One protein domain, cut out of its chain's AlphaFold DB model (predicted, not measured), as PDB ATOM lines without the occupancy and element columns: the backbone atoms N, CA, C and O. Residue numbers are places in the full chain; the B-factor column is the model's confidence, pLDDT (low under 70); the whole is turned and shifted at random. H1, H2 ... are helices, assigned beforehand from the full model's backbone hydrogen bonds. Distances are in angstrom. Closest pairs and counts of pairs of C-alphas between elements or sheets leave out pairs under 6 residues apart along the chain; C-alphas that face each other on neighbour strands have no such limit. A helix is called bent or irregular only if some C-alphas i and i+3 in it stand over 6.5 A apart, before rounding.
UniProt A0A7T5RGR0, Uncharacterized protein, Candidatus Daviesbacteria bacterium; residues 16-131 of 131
ATOM      1  N   GLU A  16     -24.484 -22.748  15.917       97.81
ATOM      2  CA  GLU A  16     -23.629 -21.828  16.685       97.81
ATOM      3  C   GLU A  16     -23.929 -20.364  16.354       97.81
ATOM      4  O   GLU A  16     -24.044 -19.552  17.259       97.81
ATOM      5  N   GLN A  17     -24.179 -20.032  15.082       97.69
ATOM      6  CA  GLN A  17     -24.575 -18.671  14.704       97.69
ATOM      7  C   GLN A  17     -25.913 -18.247  15.321       97.69
ATOM      8  O   GLN A  17     -26.106 -17.065  15.601       97.69
ATOM      9  N   VAL A  18     -26.841 -19.188  15.528       98.12
ATOM     10  CA  VAL A  18     -28.097 -18.902  16.233       98.12
ATOM     11  C   VAL A  18     -27.819 -18.662  17.714       98.12
ATOM     12  O   VAL A  18     -28.269 -17.657  18.256       98.12
ATOM     13  N   VAL A  19     -27.041 -19.538  18.356       98.56
ATOM     14  CA  VAL A  19     -26.652 -19.390  19.767       98.56
ATOM     15  C   VAL A  19     -25.933 -18.056  19.994       98.56
ATOM     16  O   VAL A  19     -26.319 -17.298  20.881       98.56
ATOM     17  N   ASP A  20     -24.962 -17.709  19.150       98.19
ATOM     18  CA  ASP A  20     -24.237 -16.435  19.189       98.19
ATOM     19  C   ASP A  20     -25.160 -15.220  19.074       98.19
ATOM     20  O   ASP A  20     -24.945 -14.206  19.744       98.19
ATOM     21  N   ALA A  21     -26.212 -15.313  18.256       97.88
ATOM     22  CA  ALA A  21     -27.175 -14.229  18.108       97.88
ATOM     23  C   ALA A  21     -27.932 -13.940  19.418       97.88
ATOM     24  O   ALA A  21     -28.285 -12.785  19.666       97.88
ATOM     25  N   PHE A  22     -28.130 -14.956  20.265       98.31
ATOM     26  CA  PHE A  22     -28.783 -14.837  21.571       98.31
ATOM     27  C   PHE A  22     -27.816 -14.645  22.749       98.31
ATOM     28  O   PHE A  22     -28.195 -14.056  23.761       98.31
ATOM     29  N   ARG A  23     -26.548 -15.055  22.617       98.19
ATOM     30  CA  ARG A  23     -25.527 -15.035  23.686       98.19
ATOM     31  C   ARG A  23     -25.262 -13.649  24.290       98.19
ATOM     32  O   ARG A  23     -24.741 -13.520  25.393       98.19
ATOM     33  N   LYS A  24     -25.640 -12.586  23.582       95.69
ATOM     34  CA  LYS A  24     -25.482 -11.191  24.018       95.69
ATOM     35  C   LYS A  24     -26.545 -10.692  25.005       95.69
ATOM     36  O   LYS A  24     -26.371  -9.598  25.541       95.69
ATOM     37  N   PHE A  25     -27.639 -11.427  25.221       97.44
ATOM     38  CA  PHE A  25     -28.742 -10.982  26.083       97.44
ATOM     39  C   PHE A  25     -28.556 -11.336  27.567       97.44
ATOM     40  O   PHE A  25     -28.726 -10.427  28.383       97.44
ATOM     41  N   PRO A  26     -28.114 -12.551  27.951       97.38
ATOM     42  CA  PRO A  26     -27.888 -12.872  29.363       97.38
ATOM     43  C   PRO A  26     -26.915 -11.928  30.089       97.38
ATOM     44  O   PRO A  26     -27.239 -11.478  31.190       97.38
ATOM     45  N   PRO A  27     -25.797 -11.471  29.479       97.12
ATOM     46  CA  PRO A  27     -24.923 -10.466  30.095       97.12
ATOM     47  C   PRO A  27     -25.589  -9.109  30.375       97.12
ATOM     48  O   PRO A  27     -25.049  -8.309  31.138       97.12
ATOM     49  N   LYS A  28     -26.745  -8.824  29.760       95.62
ATOM     50  CA  LYS A  28     -27.548  -7.614  30.002       95.62
ATOM     51  C   LYS A  28     -28.565  -7.798  31.140       95.62
ATOM     52  O   LYS A  28     -29.338  -6.881  31.395       95.62
ATOM     53  N   GLY A  29     -28.560  -8.950  31.814       96.06
ATOM     54  CA  GLY A  29     -29.468  -9.277  32.914       96.06
ATOM     55  C   GLY A  29     -30.787  -9.921  32.480       96.06
ATOM     56  O   GLY A  29     -31.700 -10.001  33.291       96.06
ATOM     57  N   ILE A  30     -30.899 -10.363  31.223       97.19
ATOM     58  CA  ILE A  30     -32.080 -11.075  30.716       97.19
ATOM     59  C   ILE A  30     -31.874 -12.572  30.964       97.19
ATOM     60  O   ILE A  30     -31.114 -13.216  30.243       97.19
ATOM     61  N   ALA A  31     -32.510 -13.109  32.005       96.25
ATOM     62  CA  ALA A  31     -32.332 -14.502  32.414       96.25
ATOM     63  C   ALA A  31     -33.241 -15.476  31.649       96.25
ATOM     64  O   ALA A  31     -32.803 -16.594  31.375       96.25
ATOM     65  N   SER A  32     -34.454 -15.048  31.271       96.94
ATOM     66  CA  SER A  32     -35.429 -15.842  30.509       96.94
ATOM     67  C   SER A  32     -35.555 -15.349  29.060       96.94
ATOM     68  O   SER A  32     -35.533 -14.136  28.822       96.94
ATOM     69  N   PRO A  33     -35.689 -16.244  28.059       96.44
ATOM     70  CA  PRO A  33     -35.993 -15.832  26.689       96.44
ATOM     71  C   PRO A  33     -37.337 -15.092  26.569       96.44
ATOM     72  O   PRO A  33     -37.490 -14.284  25.651       96.44
ATOM     73  N   ASP A  34     -38.269 -15.299  27.500       96.25
ATOM     74  CA  ASP A  34     -39.577 -14.629  27.499       96.25
ATOM     75  C   ASP A  34     -39.492 -13.146  27.886       96.25
ATOM     76  O   ASP A  34     -40.345 -12.345  27.500       96.25
ATOM     77  N   ASP A  35     -38.411 -12.748  28.559       96.56
ATOM     78  CA  ASP A  35     -38.140 -11.359  28.936       96.56
ATOM     79  C   ASP A  35     -37.487 -10.545  27.803       96.56
ATOM     80  O   ASP A  35     -37.155  -9.364  27.973       96.56
ATOM     81  N   LEU A  36     -37.264 -11.148  26.628       95.94
ATOM     82  CA  LEU A  36     -36.621 -10.458  25.516       95.94
ATOM     83  C   LEU A  36     -37.498  -9.304  24.987       95.94
ATOM     84  O   LEU A  36     -38.649  -9.511  24.592       95.94
ATOM     85  N   PRO A  37     -36.956  -8.073  24.880       94.69
ATOM     86  CA  PRO A  37     -37.713  -6.932  24.383       94.69
ATOM     87  C   PRO A  37     -38.023  -7.094  22.890       94.69
ATOM     88  O   PRO A  37     -37.178  -6.857  22.033       94.69
ATOM     89  N   LEU A  38     -39.269  -7.439  22.562       92.50
ATOM     90  CA  LEU A  38     -39.691  -7.760  21.188       92.50
ATOM     91  C   LEU A  38     -39.543  -6.600  20.182       92.50
ATOM     92  O   LEU A  38     -39.503  -6.835  18.977       92.50
ATOM     93  N   ASN A  39     -39.447  -5.358  20.667       95.19
ATOM     94  CA  ASN A  39     -39.212  -4.168  19.841       95.19
ATOM     95  C   ASN A  39     -37.719  -3.821  19.685       95.19
ATOM     96  O   ASN A  39     -37.392  -2.861  18.986       95.19
ATOM     97  N   ASP A  40     -36.816  -4.552  20.344       96.25
ATOM     98  CA  ASP A  40     -35.374  -4.350  20.216       96.25
ATOM     99  C   ASP A  40     -34.891  -4.891  18.853       96.25
ATOM    100  O   ASP A  40     -35.093  -6.072  18.544       96.25
ATOM    101  N   PRO A  41     -34.228  -4.063  18.021       97.38
ATOM    102  CA  PRO A  41     -33.696  -4.494  16.730       97.38
ATOM    103  C   PRO A  41     -32.757  -5.704  16.812       97.38
ATOM    104  O   PRO A  41     -32.712  -6.519  15.890       97.38
ATOM    105  N   GLU A  42     -32.010  -5.844  17.906       97.12
ATOM    106  CA  GLU A  42     -31.120  -6.974  18.133       97.12
ATOM    107  C   GLU A  42     -31.883  -8.280  18.362       97.12
ATOM    108  O   GLU A  42     -31.465  -9.315  17.837       97.12
ATOM    109  N   VAL A  43     -32.990  -8.232  19.109       97.56
ATOM    110  CA  VAL A  43     -33.880  -9.381  19.355       97.56
ATOM    111  C   VAL A  43     -34.571  -9.792  18.060       97.56
ATOM    112  O   VAL A  43     -34.595 -10.973  17.715       97.56
ATOM    113  N   ILE A  44     -35.062  -8.821  17.288       97.88
ATOM    114  CA  ILE A  44     -35.661  -9.062  15.967       97.88
ATOM    115  C   ILE A  44     -34.650  -9.749  15.042       97.88
ATOM    116  O   ILE A  44     -34.975 -10.738  14.386       97.88
ATOM    117  N   SER A  45     -33.406  -9.260  15.016       97.31
ATOM    118  CA  SER A  45     -32.346  -9.858  14.204       97.31
ATOM    119  C   SER A  45     -31.998 -11.282  14.649       97.31
ATOM    120  O   SER A  45     -31.808 -12.143  13.792       97.31
ATOM    121  N   ALA A  46     -31.908 -11.550  15.956       97.62
ATOM    122  CA  ALA A  46     -31.635 -12.892  16.471       97.62
ATOM    123  C   ALA A  46     -32.766 -13.873  16.125       97.62
ATOM    124  O   ALA A  46     -32.512 -14.970  15.624       97.62
ATOM    125  N   ASN A  47     -34.019 -13.435  16.268       97.69
ATOM    126  CA  ASN A  47     -35.190 -14.216  15.883       97.69
ATOM    127  C   ASN A  47     -35.251 -14.496  14.375       97.69
ATOM    128  O   ASN A  47     -35.639 -15.591  13.976       97.69
ATOM    129  N   ALA A  48     -34.820 -13.559  13.526       96.94
ATOM    130  CA  ALA A  48     -34.738 -13.798  12.085       96.94
ATOM    131  C   ALA A  48     -33.707 -14.891  11.739       96.94
ATOM    132  O   ALA A  48     -33.982 -15.760  10.909       96.94
ATOM    133  N   VAL A  49     -32.543 -14.885  12.400       97.25
ATOM    134  CA  VAL A  49     -31.512 -15.929  12.246       97.25
ATOM    135  C   VAL A  49     -32.053 -17.290  12.692       97.25
ATOM    136  O   VAL A  49     -31.959 -18.265  11.942       97.25
ATOM    137  N   LEU A  50     -32.695 -17.339  13.862       97.81
ATOM    138  CA  LEU A  50     -33.348 -18.537  14.387       97.81
ATOM    139  C   LEU A  50     -34.417 -19.074  13.441       97.81
ATOM    140  O   LEU A  50     -34.418 -20.261  13.141       97.81
ATOM    141  N   GLN A  51     -35.302 -18.217  12.934       97.56
ATOM    142  CA  GLN A  51     -36.381 -18.620  12.036       97.56
ATOM    143  C   GLN A  51     -35.842 -19.235  10.739       97.56
ATOM    144  O   GLN A  51     -36.373 -20.232  10.244       97.56
ATOM    145  N   VAL A  52     -34.790 -18.651  10.166       96.88
ATOM    146  CA  VAL A  52     -34.174 -19.180   8.945       96.88
ATOM    147  C   VAL A  52     -33.508 -20.532   9.212       96.88
ATOM    148  O   VAL A  52     -33.718 -21.463   8.432       96.88
ATOM    149  N   TRP A  53     -32.757 -20.659  10.308       97.75
ATOM    150  CA  TRP A  53     -32.149 -21.927  10.718       97.75
ATOM    151  C   TRP A  53     -33.203 -23.006  11.012       97.75
ATOM    152  O   TRP A  53     -33.093 -24.124  10.518       97.75
ATOM    153  N   ASP A  54     -34.265 -22.665  11.741       97.81
ATOM    154  CA  ASP A  54     -35.343 -23.583  12.122       97.81
ATOM    155  C   ASP A  54     -36.046 -24.167  10.890       97.81
ATOM    156  O   ASP A  54     -36.230 -25.377  10.776       97.81
ATOM    157  N   ASN A  55     -36.339 -23.321   9.899       97.44
ATOM    158  CA  ASN A  55     -36.897 -23.765   8.622       97.44
ATOM    159  C   ASN A  55     -35.945 -24.698   7.851       97.44
ATOM    160  O   ASN A  55     -36.406 -25.600   7.151       97.44
ATOM    161  N   GLN A  56     -34.628 -24.492   7.958       95.38
ATOM    162  CA  GLN A  56     -33.630 -25.366   7.329       95.38
ATOM    163  C   GLN A  56     -33.598 -26.737   7.988       95.38
ATOM    164  O   GLN A  56     -33.608 -27.741   7.278       95.38
ATOM    165  N   GLN A  57     -33.595 -26.777   9.321       96.94
ATOM    166  CA  GLN A  57     -33.594 -28.034  10.057       96.94
ATOM    167  C   GLN A  57     -34.900 -28.799   9.845       96.94
ATOM    168  O   GLN A  57     -34.851 -29.972   9.502       96.94
ATOM    169  N   LYS A  58     -36.060 -28.134   9.915       97.25
ATOM    170  CA  LYS A  58     -37.361 -28.765   9.629       97.25
ATOM    171  C   LYS A  58     -37.409 -29.408   8.243       97.25
ATOM    172  O   LYS A  58     -37.888 -30.531   8.106       97.25
ATOM    173  N   ALA A  59     -36.892 -28.725   7.218       96.62
ATOM    174  CA  ALA A  59     -36.819 -29.282   5.869       96.62
ATOM    175  C   ALA A  59     -35.893 -30.509   5.791       96.62
ATOM    176  O   ALA A  59     -36.203 -31.465   5.082       96.62
ATOM    177  N   GLU A  60     -34.778 -30.501   6.522       95.50
ATOM    178  CA  GLU A  60     -33.843 -31.626   6.575       95.50
ATOM    179  C   GLU A  60     -34.419 -32.826   7.338       95.50
ATOM    180  O   GLU A  60     -34.372 -33.945   6.830       95.50
ATOM    181  N   VAL A  61     -35.046 -32.598   8.495       97.00
ATOM    182  CA  VAL A  61     -35.768 -33.627   9.261       97.00
ATOM    183  C   VAL A  61     -36.852 -34.263   8.401       97.00
ATOM    184  O   VAL A  61     -36.932 -35.486   8.319       97.00
ATOM    185  N   GLN A  62     -37.637 -33.455   7.681       97.19
ATOM    186  CA  GLN A  62     -38.657 -33.959   6.760       97.19
ATOM    187  C   GLN A  62     -38.048 -34.789   5.621       97.19
ATOM    188  O   GLN A  62     -38.629 -35.792   5.209       97.19
ATOM    189  N   ARG A  63     -36.888 -34.378   5.097       97.62
ATOM    190  CA  ARG A  63     -36.178 -35.095   4.029       97.62
ATOM    191  C   ARG A  63     -35.634 -36.444   4.506       97.62
ATOM    192  O   ARG A  63     -35.655 -37.399   3.734       97.62
ATOM    193  N   LEU A  64     -35.111 -36.508   5.731       97.62
ATOM    194  CA  LEU A  64     -34.582 -37.733   6.336       97.62
ATOM    195  C   LEU A  64     -35.708 -38.679   6.768       97.62
ATOM    196  O   LEU A  64     -35.614 -39.881   6.533       97.62
ATOM    197  N   GLY A  65     -36.775 -38.138   7.359       97.00
ATOM    198  CA  GLY A  65     -37.973 -38.887   7.739       97.00
ATOM    199  C   GLY A  65     -37.751 -39.922   8.845       97.00
ATOM    200  O   GLY A  65     -38.511 -40.885   8.921       97.00
ATOM    201  N   THR A  66     -36.715 -39.762   9.674       97.94
ATOM    202  CA  THR A  66     -36.410 -40.673  10.789       97.94
ATOM    203  C   THR A  66     -36.738 -40.039  12.139       97.94
ATOM    204  O   THR A  66     -36.583 -38.831  12.323       97.94
ATOM    205  N   GLN A  67     -37.149 -40.869  13.103       97.19
ATOM    206  CA  GLN A  67     -37.364 -40.441  14.493       97.19
ATOM    207  C   GLN A  67     -36.080 -39.858  15.098       97.19
ATOM    208  O   GLN A  67     -36.122 -38.833  15.766       97.19
ATOM    209  N   GLU A  68     -34.930 -40.473  14.806       98.00
ATOM    210  CA  GLU A  68     -33.625 -39.993  15.268       98.00
ATOM    211  C   GLU A  68     -33.334 -38.568  14.783       98.00
ATOM    212  O   GLU A  68     -32.963 -37.723  15.591       98.00
ATOM    213  N   ALA A  69     -33.579 -38.260  13.503       98.00
ATOM    214  CA  ALA A  69     -33.383 -36.908  12.983       98.00
ATOM    215  C   ALA A  69     -34.328 -35.894  13.646       98.00
ATOM    216  O   ALA A  69     -33.927 -34.757  13.894       98.00
ATOM    217  N   ASN A  70     -35.568 -36.296  13.945       98.19
ATOM    218  CA  ASN A  70     -36.514 -35.442  14.658       98.19
ATOM    219  C   ASN A  70     -36.026 -35.128  16.080       98.19
ATOM    220  O   ASN A  70     -35.979 -33.958  16.441       98.19
ATOM    221  N   LEU A  71     -35.594 -36.144  16.832       98.38
ATOM    222  CA  LEU A  71     -35.082 -35.988  18.198       98.38
ATOM    223  C   LEU A  71     -33.779 -35.177  18.255       98.38
ATOM    224  O   LEU A  71     -33.582 -34.362  19.151       98.38
ATOM    225  N   GLU A  72     -32.878 -35.345  17.281       98.00
ATOM    226  CA  GLU A  72     -31.677 -34.502  17.201       98.00
ATOM    227  C   GLU A  72     -32.032 -33.032  16.933       98.00
ATOM    228  O   GLU A  72     -31.413 -32.122  17.496       98.00
ATOM    229  N   TYR A  73     -33.049 -32.784  16.105       98.00
ATOM    230  CA  TYR A  73     -33.556 -31.440  15.860       98.00
ATOM    231  C   TYR A  73     -34.226 -30.833  17.099       98.00
ATOM    232  O   TYR A  73     -33.908 -29.686  17.429       98.00
ATOM    233  N   THR A  74     -35.111 -31.560  17.790       97.94
ATOM    234  CA  THR A  74     -35.800 -31.052  18.988       97.94
ATOM    235  C   THR A  74     -34.802 -30.760  20.101       97.94
ATOM    236  O   THR A  74     -34.763 -29.623  20.575       97.94
ATOM    237  N   LEU A  75     -33.879 -31.686  20.394       98.38
ATOM    238  CA  LEU A  75     -32.768 -31.456  21.323       98.38
ATOM    239  C   LEU A  75     -31.994 -30.191  20.943       98.38
ATOM    240  O   LEU A  75     -31.768 -29.312  21.778       98.38
ATOM    241  N   SER A  76     -31.602 -30.064  19.671       97.75
ATOM    242  CA  SER A  76     -30.855 -28.902  19.190       97.75
ATOM    243  C   SER A  76     -31.638 -27.598  19.339       97.75
ATOM    244  O   SER A  76     -31.018 -26.573  19.622       97.75
ATOM    245  N   ARG A  77     -32.954 -27.609  19.101       98.00
ATOM    246  CA  ARG A  77     -33.831 -26.430  19.097       98.00
ATOM    247  C   ARG A  77     -34.178 -25.958  20.506       98.00
ATOM    248  O   ARG A  77     -34.141 -24.746  20.743       98.00
ATOM    249  N   SER A  78     -34.505 -26.889  21.398       97.38
ATOM    250  CA  SER A  78     -34.911 -26.634  22.786       97.38
ATOM    251  C   SER A  78     -33.772 -26.053  23.621       97.38
ATOM    252  O   SER A  78     -33.994 -25.255  24.523       97.38
ATOM    253  N   THR A  79     -32.528 -26.365  23.256       98.19
ATOM    254  CA  THR A  79     -31.328 -25.994  24.022       98.19
ATOM    255  C   THR A  79     -30.628 -24.732  23.515       98.19
ATOM    256  O   THR A  79     -29.580 -24.368  24.034       98.19
ATOM    257  N   ILE A  80     -31.176 -24.034  22.510       98.62
ATOM    258  CA  ILE A  80     -30.536 -22.830  21.943       98.62
ATOM    259  C   ILE A  80     -30.345 -21.744  23.000       98.62
ATOM    260  O   ILE A  80     -29.251 -21.198  23.111       98.62
ATOM    261  N   HIS A  81     -31.391 -21.415  23.764       98.44
ATOM    262  CA  HIS A  81     -31.289 -20.352  24.765       98.44
ATOM    263  C   HIS A  81     -30.496 -20.816  25.993       98.44
ATOM    264  O   HIS A  81     -29.682 -20.055  26.507       98.44
ATOM    265  N   VAL A  82     -30.625 -22.085  26.389       98.19
ATOM    266  CA  VAL A  82     -29.757 -22.696  27.412       98.19
ATOM    267  C   VAL A  82     -28.277 -22.514  27.053       98.19
ATOM    268  O   VAL A  82     -27.490 -22.016  27.858       98.19
ATOM    269  N   ASP A  83     -27.894 -22.854  25.822       98.38
ATOM    270  CA  ASP A  83     -26.510 -22.746  25.344       98.38
ATOM    271  C   ASP A  83     -26.084 -21.291  25.068       98.38
ATOM    272  O   ASP A  83     -24.891 -20.976  25.038       98.38
ATOM    273  N   ALA A  84     -27.045 -20.384  24.877       98.25
ATOM    274  CA  ALA A  84     -26.796 -18.947  24.818       98.25
ATOM    275  C   ALA A  84     -26.551 -18.337  26.209       98.25
ATOM    276  O   ALA A  84     -26.091 -17.198  26.293       98.25
ATOM    277  N   GLY A  85     -26.794 -19.091  27.286       97.94
ATOM    278  CA  GLY A  85     -26.522 -18.689  28.665       97.94
ATOM    279  C   GLY A  85     -27.727 -18.119  29.411       97.94
ATOM    280  O   GLY A  85     -27.531 -17.478  30.439       97.94
ATOM    281  N   PHE A  86     -28.947 -18.319  28.905       98.12
ATOM    282  CA  PHE A  86     -30.159 -18.036  29.675       98.12
ATOM    283  C   PHE A  86     -30.204 -18.961  30.893       98.12
ATOM    284  O   PHE A  86     -29.814 -20.127  30.810       98.12
ATOM    285  N   SER A  87     -30.610 -18.412  32.032       97.19
ATOM    286  CA  SER A  87     -30.410 -19.026  33.346       97.19
ATOM    287  C   SER A  87     -31.600 -18.848  34.283       97.19
ATOM    288  O   SER A  87     -31.442 -18.983  35.494       97.19
ATOM    289  N   ASP A  88     -32.754 -18.452  33.752       98.12
ATOM    290  CA  ASP A  88     -33.980 -18.403  34.534       98.12
ATOM    291  C   ASP A  88     -34.350 -19.819  35.019       98.12
ATOM    292  O   ASP A  88     -34.411 -20.729  34.189       98.12
ATOM    293  N   PRO A  89     -34.538 -20.041  36.335       97.62
ATOM    294  CA  PRO A  89     -34.777 -21.377  36.867       97.62
ATOM    295  C   PRO A  89     -36.046 -22.038  36.333       97.62
ATOM    296  O   PRO A  89     -35.997 -23.225  36.032       97.62
ATOM    297  N   ASP A  90     -37.139 -21.286  36.176       97.75
ATOM    298  CA  ASP A  90     -38.409 -21.831  35.683       97.75
ATOM    299  C   ASP A  90     -38.249 -22.267  34.216       97.75
ATOM    300  O   ASP A  90     -38.607 -23.384  33.851       97.75
ATOM    301  N   TYR A  91     -37.590 -21.447  33.387       97.50
ATOM    302  CA  TYR A  91     -37.251 -21.823  32.010       97.50
ATOM    303  C   TYR A  91     -36.337 -23.057  31.930       97.50
ATOM    304  O   TYR A  91     -36.538 -23.935  31.089       97.50
ATOM    305  N   LEU A  92     -35.295 -23.124  32.764       98.31
ATOM    306  CA  LEU A  92     -34.374 -24.262  32.772       98.31
ATOM    307  C   LEU A  92     -35.070 -25.552  33.230       98.31
ATOM    308  O   LEU A  92     -34.803 -26.607  32.650       98.31
ATOM    309  N   ASP A  93     -35.959 -25.459  34.219       97.88
ATOM    310  CA  ASP A  93     -36.783 -26.570  34.697       97.88
ATOM    311  C   ASP A  93     -37.701 -27.093  33.586       97.88
ATOM    312  O   ASP A  93     -37.640 -28.278  33.271       97.88
ATOM    313  N   GLU A  94     -38.446 -26.219  32.900       97.62
ATOM    314  CA  GLU A  94     -39.305 -26.612  31.771       97.62
ATOM    315  C   GLU A  94     -38.511 -27.318  30.657       97.62
ATOM    316  O   GLU A  94     -38.921 -28.360  30.134       97.62
ATOM    317  N   VAL A  95     -37.336 -26.790  30.291       98.12
ATOM    318  CA  VAL A  95     -36.507 -27.419  29.251       98.12
ATOM    319  C   VAL A  95     -36.055 -28.813  29.680       98.12
ATOM    320  O   VAL A  95     -36.139 -29.742  28.876       98.12
ATOM    321  N   ALA A  96     -35.555 -28.976  30.905       98.12
ATOM    322  CA  ALA A  96     -35.018 -30.252  31.374       98.12
ATOM    323  C   ALA A  96     -36.119 -31.284  31.662       98.12
ATOM    324  O   ALA A  96     -36.060 -32.402  31.147       98.12
ATOM    325  N   ASN A  97     -37.120 -30.897  32.453       97.31
ATOM    326  CA  ASN A  97     -38.077 -31.805  33.081       97.31
ATOM    327  C   ASN A  97     -39.358 -32.026  32.276       97.31
ATOM    328  O   ASN A  97     -39.996 -33.061  32.464       97.31
ATOM    329  N   ASP A  98     -39.692 -31.131  31.341       97.50
ATOM    330  CA  ASP A  98     -40.828 -31.334  30.440       97.50
ATOM    331  C   ASP A  98     -40.352 -31.697  29.032       97.50
ATOM    332  O   ASP A  98     -40.671 -32.770  28.516       97.50
ATOM    333  N   TRP A  99     -39.572 -30.822  28.389       98.06
ATOM    334  CA  TRP A  99     -39.291 -30.969  26.956       98.06
ATOM    335  C   TRP A  99     -38.260 -32.064  26.679       98.06
ATOM    336  O   TRP A  99     -38.508 -32.967  25.880       98.06
ATOM    337  N   LEU A 100     -37.097 -32.004  27.335       98.50
ATOM    338  CA  LEU A 100     -36.041 -32.993  27.126       98.50
ATOM    339  C   LEU A 100     -36.368 -34.335  27.785       98.50
ATOM    340  O   LEU A 100     -35.994 -35.368  27.236       98.50
ATOM    341  N   ALA A 101     -37.088 -34.348  28.908       98.38
ATOM    342  CA  ALA A 101     -37.562 -35.587  29.521       98.38
ATOM    343  C   ALA A 101     -38.517 -36.358  28.594       98.38
ATOM    344  O   ALA A 101     -38.404 -37.580  28.469       98.38
ATOM    345  N   GLN A 102     -39.417 -35.656  27.890       98.44
ATOM    346  CA  GLN A 102     -40.261 -36.282  26.875       98.44
ATOM    347  C   GLN A 102     -39.420 -36.846  25.719       98.44
ATOM    348  O   GLN A 102     -39.573 -38.019  25.371       98.44
ATOM    349  N   ASP A 103     -38.503 -36.051  25.157       98.44
ATOM    350  CA  ASP A 103     -37.623 -36.495  24.065       98.44
ATOM    351  C   ASP A 103     -36.752 -37.701  24.478       98.44
ATOM    352  O   ASP A 103     -36.491 -38.596  23.668       98.44
ATOM    353  N   LEU A 104     -36.308 -37.752  25.740       98.69
ATOM    354  CA  LEU A 104     -35.552 -38.872  26.295       98.69
ATOM    355  C   LEU A 104     -36.387 -40.153  26.288       98.69
ATOM    356  O   LEU A 104     -35.931 -41.162  25.749       98.69
ATOM    357  N   GLN A 105     -37.607 -40.104  26.831       98.50
ATOM    358  CA  GLN A 105     -38.507 -41.258  26.841       98.50
ATOM    359  C   GLN A 105     -38.796 -41.742  25.414       98.50
ATOM    360  O   GLN A 105     -38.731 -42.941  25.140       98.50
ATOM    361  N   GLU A 106     -39.046 -40.820  24.479       98.44
ATOM    362  CA  GLU A 106     -39.252 -41.156  23.065       98.44
ATOM    363  C   GLU A 106     -38.020 -41.835  22.438       98.44
ATOM    364  O   GLU A 106     -38.156 -42.782  21.655       98.44
ATOM    365  N   ALA A 107     -36.808 -41.381  22.773       98.44
ATOM    366  CA  ALA A 107     -35.567 -41.989  22.300       98.44
ATOM    367  C   ALA A 107     -35.362 -43.406  22.865       98.44
ATOM    368  O   ALA A 107     -34.939 -44.305  22.131       98.44
ATOM    369  N   GLU A 108     -35.665 -43.614  24.147       98.44
ATOM    370  CA  GLU A 108     -35.570 -44.913  24.819       98.44
ATOM    371  C   GLU A 108     -36.567 -45.924  24.247       98.44
ATOM    372  O   GLU A 108     -36.168 -47.033  23.877       98.44
ATOM    373  N   ASP A 109     -37.827 -45.519  24.081       98.44
ATOM    374  CA  ASP A 109     -38.891 -46.350  23.508       98.44
ATOM    375  C   ASP A 109     -38.570 -46.776  22.065       98.44
ATOM    376  O   ASP A 109     -38.885 -47.893  21.641       98.44
ATOM    377  N   ALA A 110     -37.894 -45.906  21.307       97.88
ATOM    378  CA  ALA A 110     -37.435 -46.181  19.949       97.88
ATOM    379  C   ALA A 110     -36.124 -46.995  19.882       97.88
ATOM    380  O   ALA A 110     -35.684 -47.356  18.786       97.88
ATOM    381  N   GLY A 111     -35.477 -47.282  21.017       98.31
ATOM    382  CA  GLY A 111     -34.192 -47.987  21.075       98.31
ATOM    383  C   GLY A 111     -32.995 -47.166  20.573       98.31
ATOM    384  O   GLY A 111     -31.962 -47.734  20.216       98.31
ATOM    385  N   LEU A 112     -33.104 -45.835  20.540       98.31
ATOM    386  CA  LEU A 112     -32.076 -44.909  20.053       98.31
ATOM    387  C   LEU A 112     -31.079 -44.560  21.168       98.31
ATOM    388  O   LEU A 112     -31.018 -43.431  21.653       98.31
ATOM    389  N   THR A 113     -30.273 -45.542  21.578       98.06
ATOM    390  CA  THR A 113     -29.403 -45.454  22.768       98.06
ATOM    391  C   THR A 113     -28.437 -44.265  22.757       98.06
ATOM    392  O   THR A 113     -28.221 -43.634  23.791       98.06
ATOM    393  N   GLU A 114     -27.832 -43.949  21.610       98.06
ATOM    394  CA  GLU A 114     -26.891 -42.825  21.516       98.06
ATOM    395  C   GLU A 114     -27.608 -41.474  21.631       98.06
ATOM    396  O   GLU A 114     -27.109 -40.569  22.296       98.06
ATOM    397  N   THR A 115     -28.798 -41.351  21.041       98.19
ATOM    398  CA  THR A 115     -29.631 -40.146  21.130       98.19
ATOM    399  C   THR A 115     -30.149 -39.940  22.547       98.19
ATOM    400  O   THR A 115     -29.969 -38.854  23.090       98.19
ATOM    401  N   ALA A 116     -30.665 -40.991  23.191       98.56
ATOM    402  CA  ALA A 116     -31.066 -40.957  24.598       98.56
ATOM    403  C   ALA A 116     -29.911 -40.486  25.499       98.56
ATOM    404  O   ALA A 116     -30.077 -39.576  26.307       98.56
ATOM    405  N   ARG A 117     -28.690 -41.006  25.288       98.62
ATOM    406  CA  ARG A 117     -27.507 -40.571  26.049       98.62
ATOM    407  C   ARG A 117     -27.189 -39.087  25.850       98.62
ATOM    408  O   ARG A 117     -26.822 -38.420  26.814       98.62
ATOM    409  N   LYS A 118     -27.297 -38.566  24.621       98.44
ATOM    410  CA  LYS A 118     -27.080 -37.134  24.343       98.44
ATOM    411  C   LYS A 118     -28.113 -36.264  25.064       98.44
ATOM    412  O   LYS A 118     -27.737 -35.226  25.601       98.44
ATOM    413  N   ILE A 119     -29.379 -36.683  25.067       98.69
ATOM    414  CA  ILE A 119     -30.467 -35.958  25.731       98.69
ATOM    415  C   ILE A 119     -30.248 -35.963  27.248       98.69
ATOM    416  O   ILE A 119     -30.190 -34.889  27.840       98.69
ATOM    417  N   GLN A 120     -30.003 -37.132  27.854       98.69
ATOM    418  CA  GLN A 120     -29.720 -37.244  29.289       98.69
ATOM    419  C   GLN A 120     -28.530 -36.373  29.707       98.69
ATOM    420  O   GLN A 120     -28.632 -35.606  30.654       98.69
ATOM    421  N   ALA A 121     -27.422 -36.411  28.961       98.50
ATOM    422  CA  ALA A 121     -26.252 -35.595  29.282       98.50
ATOM    423  C   ALA A 121     -26.555 -34.085  29.269       98.50
ATOM    424  O   ALA A 121     -25.928 -33.322  30.000       98.50
ATOM    425  N   LYS A 122     -27.498 -33.643  28.430       98.44
ATOM    426  CA  LYS A 122     -27.932 -32.245  28.390       98.44
ATOM    427  C   LYS A 122     -28.893 -31.907  29.535       98.44
ATOM    428  O   LYS A 122     -28.780 -30.805  30.062       98.44
ATOM    429  N   ILE A 123     -29.773 -32.828  29.934       98.50
ATOM    430  CA  ILE A 123     -30.592 -32.696  31.152       98.50
ATOM    431  C   ILE A 123     -29.672 -32.515  32.366       98.50
ATOM    432  O   ILE A 123     -29.765 -31.492  33.038       98.50
ATOM    433  N   ASP A 124     -28.697 -33.407  32.558       98.25
ATOM    434  CA  ASP A 124     -27.745 -33.352  33.679       98.25
ATOM    435  C   ASP A 124     -26.965 -32.015  33.716       98.25
ATOM    436  O   ASP A 124     -26.701 -31.441  34.780       98.25
ATOM    437  N   GLU A 125     -26.589 -31.489  32.541       97.88
ATOM    438  CA  GLU A 125     -25.933 -30.181  32.413       97.88
ATOM    439  C   GLU A 125     -26.841 -29.035  32.888       97.88
ATOM    440  O   GLU A 125     -26.361 -28.099  33.532       97.88
ATOM    441  N   ILE A 126     -28.132 -29.083  32.555       97.75
ATOM    442  CA  ILE A 126     -29.114 -28.066  32.946       97.75
ATOM    443  C   ILE A 126     -29.417 -28.161  34.441       97.75
ATOM    444  O   ILE A 126     -29.378 -27.142  35.125       97.75
ATOM    445  N   GLU A 127     -29.625 -29.363  34.969       95.81
ATOM    446  CA  GLU A 127     -29.874 -29.587  36.397       95.81
ATOM    447  C   GLU A 127     -28.712 -29.095  37.268       95.81
ATOM    448  O   GLU A 127     -28.924 -28.511  38.328       95.81
ATOM    449  N   THR A 128     -27.470 -29.225  36.791       96.06
ATOM    450  CA  THR A 128     -26.296 -28.663  37.480       96.06
ATOM    451  C   THR A 128     -26.357 -27.133  37.597       96.06
ATOM    452  O   THR A 128     -25.755 -26.567  38.505       96.06
ATOM    453  N   LYS A 129     -27.069 -26.443  36.695       91.94
ATOM    454  CA  LYS A 129     -27.282 -24.985  36.754       91.94
ATOM    455  C   LYS A 129     -28.428 -24.593  37.697       91.94
ATOM    456  O   LYS A 129     -28.504 -23.425  38.067       91.94
ATOM    457  N   LEU A 130     -29.300 -25.539  38.054       88.94
ATOM    458  CA  LEU A 130     -30.426 -25.351  38.975       88.94
ATOM    459  C   LEU A 130     -30.057 -25.594  40.450       88.94
ATOM    460  O   LEU A 130     -30.765 -25.112  41.336       88.94
ATOM    461  N   ALA A 131     -28.980 -26.342  40.709       81.75
ATOM    462  CA  ALA A 131     -28.493 -26.702  42.047       81.75
ATOM    463  C   ALA A 131     -27.663 -25.593  42.721       81.75
ATOM    464  O   ALA A 131     -27.820 -25.420  43.955       81.75
TER     465      ALA A 131
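AT A GLANCE: This is residues 16 to 131 of the 131 residues of an uncharacterized protein of Candidatus Daviesbacteria bacterium (UniProt A0A7T5RGR0). Three helices, H3, H5 and H6, run up and down as a bundle with their centres in a triangle; the long helix H2 extends the body beyond H3, folding into it as a hairpin. The short H1 packs on residues 43 to 53 of H2 and also touches the small H4, which stays apart from H2, while residues 24 to 40 form a long loop at the end where H2 begins. The printed part has 116 residues with six named helices, H1 to H6 in that order along the chain, and no named strand; the class is all helix. The whole is compact, with a radius of gyration of the C-alphas of 14.7 A, yet flat in outline, spanning 43 by 37 by 18 A.

HOW THE PARTS SIT: H1, residues 16 to 23, and H2, residues 41 to 64, form a helical hairpin. They touch, and their closest C-alphas are those of Ala 21 and Ala 46, 4.9 A apart; of H2, residues 43 to 53 alone touch H1. Their lines stand at a shallow tilt of 33 degrees, only just short of steep, and they run opposite ways. H2 also forms a helical hairpin with H3, residues 67 to 78. Here residues 54 to 61 of H2 alone touch H3, the closest C-alphas being those of Val 61 and Ala 69, 5.5 A apart, with a shallow tilt of 7 degrees, opposite ways. H3 is the hub, touching three other helices. It meets H4, residues 80 to 84, only through their link. H4 touches H1, the closest C-alphas being those of Arg 23 and Ala 84, 4.3 A apart. H3 touches H5, residues 89 to 109, at a shallow tilt of 5 degrees, opposite ways, with the C-alphas of Leu 71 and Asp 103 closest at 6.4 A. H6, residues 113 to 130, touches H3 with its residues 115 to 119 alone, at a shallow tilt of 16 degrees, the same way; the closest C-alphas, of Leu 75 and Ile 119, are 6.7 A apart. H5 and H6 are a helical hairpin and touch with 26 pairs of C-alphas within 8 A, the closest being Ala 96 and Ile 123 at 5.1 A; the tilt is a shallow 16 degrees, opposite ways. H4 is close to but not clearly touching H5, where the C-alphas of Val 82 and Leu 92 come closest at 7.2 A. H2 is apart from H4, H5 and H6. In H1, H2, H3 and H4 every O i to N i+4 pair is within hydrogen-bond range; in H5 14 of 17 are, and in H6 13 of 14.

IN THESE COORDINATES: H1 begins at C-alpha 16, at (-23.629, -21.828, 16.685). H2, the longest helix with 24 residues, measures 34.8 A from first to last C-alpha and ends at C-alpha 64, at (-34.582, -37.733, 6.336). H3 measures 16.3 A, and H4 has five residues. H5 measures 28.6 A; it is neither bent nor irregular, but only just: C-alphas 97 and 100 are 6.4 A apart. H6 measures 25.8 A and ends at C-alpha 130, at (-30.426, -25.351, 38.975).

THE WHOLE: The two C-alphas farthest apart are those of Asn 39 and Gly 111, 44.1 A. The printed part has no cut and ends at Ala 131, the chain's last residue. The link from H1 to H2, 17 residues, is long, and its C-alphas lie 11 to 23 A from the mean of all C-alphas; the other four links are tight. The mean pLDDT of the printed part is 97.3, and no printed residue is under 70.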